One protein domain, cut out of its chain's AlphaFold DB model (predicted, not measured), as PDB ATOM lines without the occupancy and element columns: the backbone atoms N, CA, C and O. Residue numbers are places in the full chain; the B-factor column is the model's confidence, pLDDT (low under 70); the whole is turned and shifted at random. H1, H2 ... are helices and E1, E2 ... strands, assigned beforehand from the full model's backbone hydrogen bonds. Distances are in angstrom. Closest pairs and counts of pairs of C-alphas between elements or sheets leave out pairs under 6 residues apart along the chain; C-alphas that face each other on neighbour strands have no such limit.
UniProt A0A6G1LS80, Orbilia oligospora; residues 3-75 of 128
ATOM      1  N   PHE A   3     193.227 207.386 147.398       93.38
ATOM      2  CA  PHE A   3     192.279 207.757 148.454       93.38
ATOM      3  C   PHE A   3     191.658 209.137 148.243       93.38
ATOM      4  O   PHE A   3     190.557 209.369 148.724       93.38
ATOM      5  N   TRP A   4     192.335 210.028 147.515       94.69
ATOM      6  CA  TRP A   4     191.911 211.416 147.341       94.69
ATOM      7  C   TRP A   4     191.371 211.662 145.939       94.69
ATOM      8  O   TRP A   4     191.757 210.984 144.978       94.69
ATOM      9  N   ASP A   5     190.489 212.644 145.826       94.69
ATOM     10  CA  ASP A   5     189.973 213.121 144.549       94.69
ATOM     11  C   ASP A   5     191.055 213.951 143.829       94.69
ATOM     12  O   ASP A   5     192.004 214.444 144.448       94.69
ATOM     13  N   ASP A   6     190.970 214.050 142.504       95.00
ATOM     14  CA  ASP A   6     191.805 214.979 141.741       95.00
ATOM     15  C   ASP A   6     191.197 216.394 141.699       95.00
ATOM     16  O   ASP A   6     190.101 216.650 142.198       95.00
ATOM     17  N   GLU A   7     191.938 217.335 141.118       92.62
ATOM     18  CA  GLU A   7     191.518 218.739 140.995       92.62
ATOM     19  C   GLU A   7     190.373 218.939 139.994       92.62
ATOM     20  O   GLU A   7     189.687 219.957 140.034       92.62
ATOM     21  N   GLU A   8     190.131 217.955 139.124       94.00
ATOM     22  CA  GLU A   8     189.066 217.964 138.119       94.00
ATOM     23  C   GLU A   8     187.754 217.358 138.664       94.00
ATOM     24  O   GLU A   8     186.762 217.248 137.942       94.00
ATOM     25  N   GLY A   9     187.720 216.975 139.947       90.69
ATOM     26  CA  GLY A   9     186.562 216.360 140.605       90.69
ATOM     27  C   GLY A   9     186.441 214.848 140.380       90.69
ATOM     28  O   GLY A   9     185.424 214.236 140.724       90.69
ATOM     29  N   GLY A  10     187.464 214.219 139.806       93.12
ATOM     30  CA  GLY A  10     187.579 212.779 139.646       93.12
ATOM     31  C   GLY A  10     187.823 212.085 140.983       93.12
ATOM     32  O   GLY A  10     188.835 212.305 141.644       93.12
ATOM     33  N   LYS A  11     186.918 211.177 141.365       93.62
ATOM     34  CA  LYS A  11     186.998 210.496 142.664       93.62
ATOM     35  C   LYS A  11     188.052 209.393 142.731       93.62
ATOM     36  O   LYS A  11     188.173 208.612 141.783       93.62
ATOM     37  N   TRP A  12     188.737 209.263 143.873       93.88
ATOM     38  CA  TRP A  12     189.720 208.190 144.146       93.88
ATOM     39  C   TRP A  12     190.875 208.141 143.130       93.88
ATOM     40  O   TRP A  12     191.257 207.077 142.624       93.88
ATOM     41  N   LYS A  13     191.425 209.303 142.780       97.06
ATOM     42  CA  LYS A  13     192.411 209.465 141.702       97.06
ATOM     43  C   LYS A  13     193.832 209.690 142.188       97.06
ATOM     44  O   LYS A  13     194.749 209.220 141.506       97.06
ATOM     45  N   LYS A  14     194.002 210.307 143.355       97.00
ATOM     46  CA  LYS A  14     195.297 210.634 143.954       97.00
ATOM     47  C   LYS A  14     195.658 209.672 145.088       97.00
ATOM     48  O   LYS A  14     194.802 209.197 145.839       97.00
ATOM     49  N   ASN A  15     196.939 209.346 145.186       96.31
ATOM     50  CA  ASN A  15     197.547 208.554 146.252       96.31
ATOM     51  C   ASN A  15     198.382 209.442 147.198       96.31
ATOM     52  O   ASN A  15     198.504 210.639 146.964       96.31
ATOM     53  N   VAL A  16     198.959 208.860 148.257       96.50
ATOM     54  CA  VAL A  16     199.709 209.614 149.286       96.50
ATOM     55  C   VAL A  16     200.916 210.370 148.721       96.50
ATOM     56  O   VAL A  16     201.246 211.443 149.209       96.50
ATOM     57  N   VAL A  17     201.539 209.849 147.661       96.31
ATOM     58  CA  VAL A  17     202.632 210.518 146.947       96.31
ATOM     59  C   VAL A  17     202.102 211.738 146.197       96.31
ATOM     60  O   VAL A  17     202.682 212.809 146.314       96.31
ATOM     61  N   ASP A  18     200.981 211.589 145.482       96.38
ATOM     62  CA  ASP A  18     200.400 212.645 144.636       96.38
ATOM     63  C   ASP A  18     199.931 213.863 145.446       96.38
ATOM     64  O   ASP A  18     199.904 214.975 144.926       96.38
ATOM     65  N   ILE A  19     199.518 213.649 146.700       95.56
ATOM     66  CA  ILE A  19     199.096 214.721 147.613       95.56
ATOM     67  C   ILE A  19     200.216 215.198 148.540       95.56
ATOM     68  O   ILE A  19     199.955 215.995 149.435       95.56
ATOM     69  N   GLU A  20     201.430 214.666 148.376       96.75
ATOM     70  CA  GLU A  20     202.558 214.930 149.269       96.75
ATOM     71  C   GLU A  20     202.194 214.742 150.753       96.75
ATOM     72  O   GLU A  20     202.498 215.578 151.607       96.75
ATOM     73  N   GLY A  21     201.496 213.650 151.060       96.69
ATOM     74  CA  GLY A  21     201.069 213.322 152.414       96.69
ATOM     75  C   GLY A  21     202.200 212.771 153.284       96.69
ATOM     76  O   GLY A  21     203.340 212.602 152.857       96.69
ATOM     77  N   GLU A  22     201.873 212.450 154.530       98.00
ATOM     78  CA  GLU A  22     202.759 211.717 155.436       98.00
ATOM     79  C   GLU A  22     202.165 210.345 155.767       98.00
ATOM     80  O   GLU A  22     200.957 210.120 155.665       98.00
ATOM     81  N   ILE A  23     203.026 209.411 156.163       98.12
ATOM     82  CA  ILE A  23     202.647 208.060 156.580       98.12
ATOM     83  C   ILE A  23     203.084 207.880 158.031       98.12
ATOM     84  O   ILE A  23     204.258 208.043 158.335       98.12
ATOM     85  N   LEU A  24     202.167 207.493 158.917       98.06
ATOM     86  CA  LEU A  24     202.495 207.047 160.273       98.06
ATOM     87  C   LEU A  24     202.335 205.526 160.359       98.06
ATOM     88  O   LEU A  24     201.235 204.999 160.186       98.06
ATOM     89  N   CYS A  25     203.425 204.822 160.646       98.06
ATOM     90  CA  CYS A  25     203.418 203.388 160.907       98.06
ATOM     91  C   CYS A  25     203.310 203.127 162.415       98.06
ATOM     92  O   CYS A  25     204.066 203.682 163.204       98.06
ATOM     93  N   VAL A  26     202.367 202.269 162.817       97.62
ATOM     94  CA  VAL A  26     202.198 201.833 164.212       97.62
ATOM     95  C   VAL A  26     202.034 200.317 164.235       97.62
ATOM     96  O   VAL A  26     201.112 199.772 163.628       97.62
ATOM     97  N   SER A  27     202.917 199.614 164.945       96.50
ATOM     98  CA  SER A  27     202.810 198.162 165.119       96.50
ATOM     99  C   SER A  27     201.554 197.793 165.923       96.50
ATOM    100  O   SER A  27     201.422 198.223 167.069       96.50
ATOM    101  N   GLN A  28     200.665 196.953 165.372       96.69
ATOM    102  CA  GLN A  28     199.390 196.595 166.014       96.69
ATOM    103  C   GLN A  28     199.093 195.085 165.942       96.69
ATOM    104  O   GLN A  28     198.381 194.607 165.062       96.69
ATOM    105  N   PHE A  29     199.600 194.311 166.908       94.88
ATOM    106  CA  PHE A  29     199.384 192.852 166.938       94.88
ATOM    107  C   PHE A  29     197.917 192.455 167.175       94.88
ATOM    108  O   PHE A  29     197.495 191.363 166.799       94.88
ATOM    109  N   THR A  30     197.124 193.342 167.784       94.81
ATOM    110  CA  THR A  30     195.725 193.062 168.123       94.81
ATOM    111  C   THR A  30     194.817 192.942 166.904       94.81
ATOM    112  O   THR A  30     193.720 192.412 167.039       94.81
ATOM    113  N   LEU A  31     195.267 193.363 165.716       94.62
ATOM    114  CA  LEU A  31     194.560 193.096 164.459       94.62
ATOM    115  C   LEU A  31     194.403 191.589 164.191       94.62
ATOM    116  O   LEU A  31     193.478 191.183 163.501       94.62
ATOM    117  N   LEU A  32     195.261 190.748 164.780       93.88
ATOM    118  CA  LEU A  32     195.183 189.287 164.690       93.88
ATOM    119  C   LEU A  32     194.370 188.648 165.830       93.88
ATOM    120  O   LEU A  32     194.473 187.441 166.058       93.88
ATOM    121  N   ALA A  33     193.570 189.434 166.557       94.38
ATOM    122  CA  ALA A  33     192.677 188.920 167.588       94.38
ATOM    123  C   ALA A  33     191.635 187.956 167.004       94.38
ATOM    124  O   ALA A  33     190.843 188.310 166.131       94.38
ATOM    125  N   ASN A  34     191.552 186.757 167.566       93.25
ATOM    126  CA  ASN A  34     190.410 185.877 167.408       93.25
ATOM    127  C   ASN A  34     189.408 186.135 168.539       93.25
ATOM    128  O   ASN A  34     189.685 185.883 169.710       93.25
ATOM    129  N   THR A  35     188.223 186.613 168.174       93.69
ATOM    130  CA  THR A  35     187.143 186.984 169.102       93.69
ATOM    131  C   THR A  35     185.951 186.025 169.048       93.69
ATOM    132  O   THR A  35     184.900 186.295 169.619       93.69
ATOM    133  N   LYS A  36     186.085 184.872 168.378       91.38
ATOM    134  CA  LYS A  36     184.967 183.933 168.165       91.38
ATOM    135  C   LYS A  36     184.545 183.153 169.418       91.38
ATOM    136  O   LYS A  36     183.492 182.522 169.401       91.38
ATOM    137  N   LYS A  37     185.360 183.127 170.479       85.94
ATOM    138  CA  LYS A  37     185.123 182.325 171.694       85.94
ATOM    139  C   LYS A  37     185.088 183.209 172.946       85.94
ATOM    140  O   LYS A  37     186.101 183.381 173.614       85.94
ATOM    141  N   GLY A  38     183.902 183.710 173.292       88.62
ATOM    142  CA  GLY A  38     183.680 184.499 174.510       88.62
ATOM    143  C   GLY A  38     184.167 185.951 174.408       88.62
ATOM    144  O   GLY A  38     184.394 186.463 173.319       88.62
ATOM    145  N   SER A  39     184.294 186.625 175.555       91.56
ATOM    146  CA  SER A  39     184.619 188.060 175.644       91.56
ATOM    147  C   SER A  39     186.119 188.379 175.675       91.56
ATOM    148  O   SER A  39     186.497 189.539 175.535       91.56
ATOM    149  N   LYS A  40     186.981 187.373 175.867       94.62
ATOM    150  CA  LYS A  40     188.438 187.548 175.898       94.62
ATOM    151  C   LYS A  40     189.016 187.325 174.494       94.62
ATOM    152  O   LYS A  40     188.886 186.212 173.984       94.62
ATOM    153  N   PRO A  41     189.680 188.323 173.883       94.44
ATOM    154  CA  PRO A  41     190.361 188.123 172.612       94.44
ATOM    155  C   PRO A  41     191.554 187.178 172.779       94.44
ATOM    156  O   PRO A  41     192.283 187.233 173.775       94.44
ATOM    157  N   ASP A  42     191.746 186.320 171.784       94.50
ATOM    158  CA  ASP A  42     192.886 185.420 171.680       94.50
ATOM    159  C   ASP A  42     193.863 185.897 170.595       94.50
ATOM    160  O   ASP A  42     193.449 186.207 169.483       94.50
ATOM    161  N   PHE A  43     195.163 185.922 170.890       94.38
ATOM    162  CA  PHE A  43     196.208 186.428 169.998       94.38
ATOM    163  C   PHE A  43     197.243 185.368 169.598       94.38
ATOM    164  O   PHE A  43     198.295 185.728 169.080       94.38
ATOM    165  N   HIS A  44     196.976 184.068 169.789       92.25
ATOM    166  CA  HIS A  44     197.909 182.998 169.380       92.25
ATOM    167  C   HIS A  44     198.290 183.030 167.886       92.25
ATOM    168  O   HIS A  44     199.310 182.463 167.506       92.25
ATOM    169  N   GLY A  45     197.481 183.670 167.031       88.50
ATOM    170  CA  GLY A  45     197.801 183.869 165.613       88.50
ATOM    171  C   GLY A  45     198.863 184.943 165.349       88.50
ATOM    172  O   GLY A  45     199.395 185.005 164.241       88.50
ATOM    173  N   ALA A  46     199.180 185.786 166.335       93.44
ATOM    174  CA  ALA A  46     200.202 186.812 166.208       93.44
ATOM    175  C   ALA A  46     201.616 186.227 166.309       93.44
ATOM    176  O   ALA A  46     201.882 185.256 167.018       93.44
ATOM    177  N   MET A  47     202.548 186.848 165.589       93.56
ATOM    178  CA  MET A  47     203.959 186.477 165.633       93.56
ATOM    179  C   MET A  47     204.571 186.803 167.004       93.56
ATOM    180  O   MET A  47     204.229 187.809 167.622       93.56
ATOM    181  N   ALA A  48     205.516 185.971 167.456       95.50
ATOM    182  CA  ALA A  48     206.270 186.226 168.681       95.50
ATOM    183  C   ALA A  48     207.020 187.579 168.622       95.50
ATOM    184  O   ALA A  48     207.548 187.913 167.554       95.50
ATOM    185  N   PRO A  49     207.127 188.318 169.746       93.88
ATOM    186  CA  PRO A  49     207.675 189.675 169.800       93.88
ATOM    187  C   PRO A  49     208.987 189.908 169.052       93.88
ATOM    188  O   PRO A  49     209.048 190.805 168.219       93.88
ATOM    189  N   ASP A  50     210.008 189.083 169.289       95.12
ATOM    190  CA  ASP A  50     211.345 189.307 168.721       95.12
ATOM    191  C   ASP A  50     211.342 189.214 167.193       95.12
ATOM    192  O   ASP A  50     211.919 190.047 166.493       95.12
ATOM    193  N   ARG A  51     210.627 188.218 166.655       96.94
ATOM    194  CA  ARG A  51     210.468 188.056 165.205       96.94
ATOM    195  C   ARG A  51     209.576 189.147 164.621       96.94
ATOM    196  O   ARG A  51     209.858 189.637 163.532       96.94
ATOM    197  N   ALA A  52     208.529 189.535 165.348       96.94
ATOM    198  CA  ALA A  52     207.625 190.600 164.939       96.94
ATOM    199  C   ALA A  52     208.345 191.953 164.870       96.94
ATOM    200  O   ALA A  52     208.099 192.706 163.933       96.94
ATOM    201  N   LYS A  53     209.269 192.229 165.799       97.31
ATOM    202  CA  LYS A  53     210.091 193.442 165.804       97.31
ATOM    203  C   LYS A  53     210.976 193.519 164.565       97.31
ATOM    204  O   LYS A  53     210.882 194.486 163.822       97.31
ATOM    205  N   ALA A  54     211.750 192.468 164.288       97.81
ATOM    206  CA  ALA A  54     212.613 192.422 163.106       97.81
ATOM    207  C   ALA A  54     211.816 192.554 161.793       97.81
ATOM    208  O   ALA A  54     212.234 193.240 160.856       97.81
ATOM    209  N   LEU A  55     210.636 191.924 161.725       97.31
ATOM    210  CA  LEU A  55     209.737 192.057 160.580       97.31
ATOM    211  C   LEU A  55     209.193 193.486 160.445       97.31
ATOM    212  O   LEU A  55     209.154 194.013 159.337       97.31
ATOM    213  N   TYR A  56     208.779 194.101 161.552       98.06
ATOM    214  CA  TYR A  56     208.274 195.471 161.574       98.06
ATOM    215  C   TYR A  56     209.342 196.477 161.141       98.06
ATOM    216  O   TYR A  56     209.067 197.317 160.294       98.06
ATOM    217  N   GLU A  57     210.568 196.348 161.650       98.00
ATOM    218  CA  GLU A  57     211.701 197.194 161.257       98.00
ATOM    219  C   GLU A  57     211.983 197.078 159.754       98.00
ATOM    220  O   GLU A  57     212.129 198.087 159.068       98.00
ATOM    221  N   THR A  58     211.966 195.854 159.213       98.25
ATOM    222  CA  THR A  58     212.111 195.623 157.766       98.25
ATOM    223  C   THR A  58     210.959 196.254 156.977       98.25
ATOM    224  O   THR A  58     211.177 196.876 155.940       98.25
ATOM    225  N   PHE A  59     209.719 196.108 157.454       97.88
ATOM    226  CA  PHE A  59     208.547 196.729 156.836       97.88
ATOM    227  C   PHE A  59     208.685 198.254 156.803       97.88
ATOM    228  O   PHE A  59     208.537 198.849 155.739       97.88
ATOM    229  N   PHE A  60     209.019 198.870 157.934       98.31
ATOM    230  CA  PHE A  60     209.181 200.313 158.060       98.31
ATOM    231  C   PHE A  60     210.265 200.847 157.113       98.31
ATOM    232  O   PHE A  60     210.013 201.778 156.349       98.31
ATOM    233  N   GLN A  61     211.426 200.186 157.067       98.25
ATOM    234  CA  GLN A  61     212.506 200.524 156.134       98.25
ATOM    235  C   GLN A  61     212.062 200.431 154.668       98.25
ATOM    236  O   GLN A  61     212.385 201.309 153.870       98.25
ATOM    237  N   ASN A  62     211.289 199.406 154.305       98.19
ATOM    238  CA  ASN A  62     210.770 199.265 152.944       98.19
ATOM    239  C   ASN A  62     209.771 200.376 152.585       98.19
ATOM    240  O   ASN A  62     209.770 200.844 151.448       98.19
ATOM    241  N   VAL A  63     208.940 200.824 153.533       97.88
ATOM    242  CA  VAL A  63     208.027 201.961 153.318       97.88
ATOM    243  C   VAL A  63     208.821 203.250 153.102       97.88
ATOM    244  O   VAL A  63     208.521 203.993 152.170       97.88
ATOM    245  N   GLN A  64     209.864 203.487 153.902       97.88
ATOM    246  CA  GLN A  64     210.765 204.630 153.726       97.88
ATOM    247  C   GLN A  64     211.442 204.625 152.351       97.88
ATOM    248  O   GLN A  64     211.429 205.641 151.662       97.88
ATOM    249  N   GLN A  65     211.987 203.480 151.930       97.50
ATOM    250  CA  GLN A  65     212.642 203.323 150.623       97.50
ATOM    251  C   GLN A  65     211.670 203.479 149.448       97.50
ATOM    252  O   GLN A  65     212.060 203.964 148.389       97.50
ATOM    253  N   GLY A  66     210.415 203.058 149.620       96.75
ATOM    254  CA  GLY A  66     209.370 203.188 148.606       96.75
ATOM    255  C   GLY A  66     208.746 204.583 148.511       96.75
ATOM    256  O   GLY A  66     207.927 204.800 147.616       96.75
ATOM    257  N   TYR A  67     209.090 205.507 149.416       96.88
ATOM    258  CA  TYR A  67     208.557 206.867 149.435       96.88
ATOM    259  C   TYR A  67     209.651 207.919 149.703       96.88
ATOM    260  O   TYR A  67     210.550 208.087 148.886       96.88
ATOM    261  N   GLN A  68     209.551 208.664 150.804       95.81
ATOM    262  CA  GLN A  68     210.500 209.681 151.253       95.81
ATOM    263  C   GLN A  68     210.723 209.456 152.753       95.81
ATOM    264  O   GLN A  68     209.753 209.573 153.512       95.81
ATOM    265  N   PRO A  69     211.938 209.094 153.209       97.31
ATOM    266  CA  PRO A  69     212.188 208.727 154.605       97.31
ATOM    267  C   PRO A  69     211.694 209.756 155.629       97.31
ATOM    268  O   PRO A  69     211.190 209.381 156.684       97.31
ATOM    269  N   GLU A  70     211.784 211.042 155.307       97.50
ATOM    270  CA  GLU A  70     211.367 212.170 156.136       97.50
ATOM    271  C   GLU A  70     209.845 212.291 156.303       97.50
ATOM    272  O   GLU A  70     209.392 212.870 157.292       97.50
ATOM    273  N   ARG A  71     209.055 211.714 155.389       98.12
ATOM    274  CA  ARG A  71     207.578 211.717 155.417       98.12
ATOM    275  C   ARG A  71     206.979 210.453 156.027       98.12
ATOM    276  O   ARG A  71     205.759 210.348 156.144       98.12
ATOM    277  N   VAL A  72     207.814 209.493 156.413       98.44
ATOM    278  CA  VAL A  72     207.381 208.261 157.074       98.44
ATOM    279  C   VAL A  72     207.773 208.339 158.545       98.44
ATOM    280  O   VAL A  72     208.950 208.364 158.898       98.44
ATOM    281  N   LYS A  73     206.770 208.404 159.412       98.38
ATOM    282  CA  LYS A  73     206.913 208.465 160.865       98.38
ATOM    283  C   LYS A  73     206.682 207.088 161.469       98.38
ATOM    284  O   LYS A  73     205.877 206.305 160.964       98.38
ATOM    285  N   ASP A  74     207.370 206.826 162.570       98.06
ATOM    286  CA  ASP A  74     207.241 205.589 163.333       98.06
ATOM    287  C   ASP A  74     206.593 205.859 164.693       98.06
ATOM    288  O   ASP A  74     206.752 206.935 165.280       98.06
ATOM    289  N   GLY A  75     205.881 204.861 165.200       96.75
ATOM    290  CA  GLY A  75     205.607 204.731 166.620       96.75
ATOM    291  C   GLY A  75     206.805 204.129 167.360       96.75
ATOM    292  O   GLY A  75     207.943 204.146 166.900       96.75
TER     293      GLY A  75
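Overview. This is residues 3 to 75 of the 128 residues of a protein of Orbilia oligospora (UniProt A0A6G1LS80). With little regular structure, this is a flat, drawn-out piece: loop stretch 3 to 22 at one end, a small sheet E1 E2 with the long helix H2 packed on it by residues 56 to 65, and loop stretch 33 to 48 at the other end. The 73 printed residues hold E1, H1, H2, E2 in that order, 27 residues in named elements, class mixed. The two strands are parallel. It is only just extended, close to loose, with a radius of gyration of the C-alphas of 17.1 A and spans of 49 by 28 by 14 A.

Arrangement. E1, residues 23 to 25, and E2, residues 72 to 74, are parallel neighbours at 25 degrees; N 73 and O 23 are 2.8 A apart, within hydrogen-bond range. With H1, residues 29 to 32, and H2, residues 49 to 65, between them, they form a strand-helix-strand unit, two parallel strands joined through helices, with a right-handed crossover. The closest C-alphas of H2 and E2, Gln 64 and Val 72, are 6.0 A apart. H1 and E2 are apart. In H2 every O i to N i+4 pair is within hydrogen-bond range; H1 is too short for one.

Along the chain. E1 begins at C-alpha 23 (202.647, 208.060, 156.580). H2 measures 24.1 A. E2 ends at C-alpha 74 (207.241, 205.589, 163.333).

Size, cuts and confidence. The C-alphas farthest apart, Glu 8 and Gly 38, are 49.7 A apart. The printed part has no cut; the link H1 to H2 is long. No printed residue is under 70 in pLDDT.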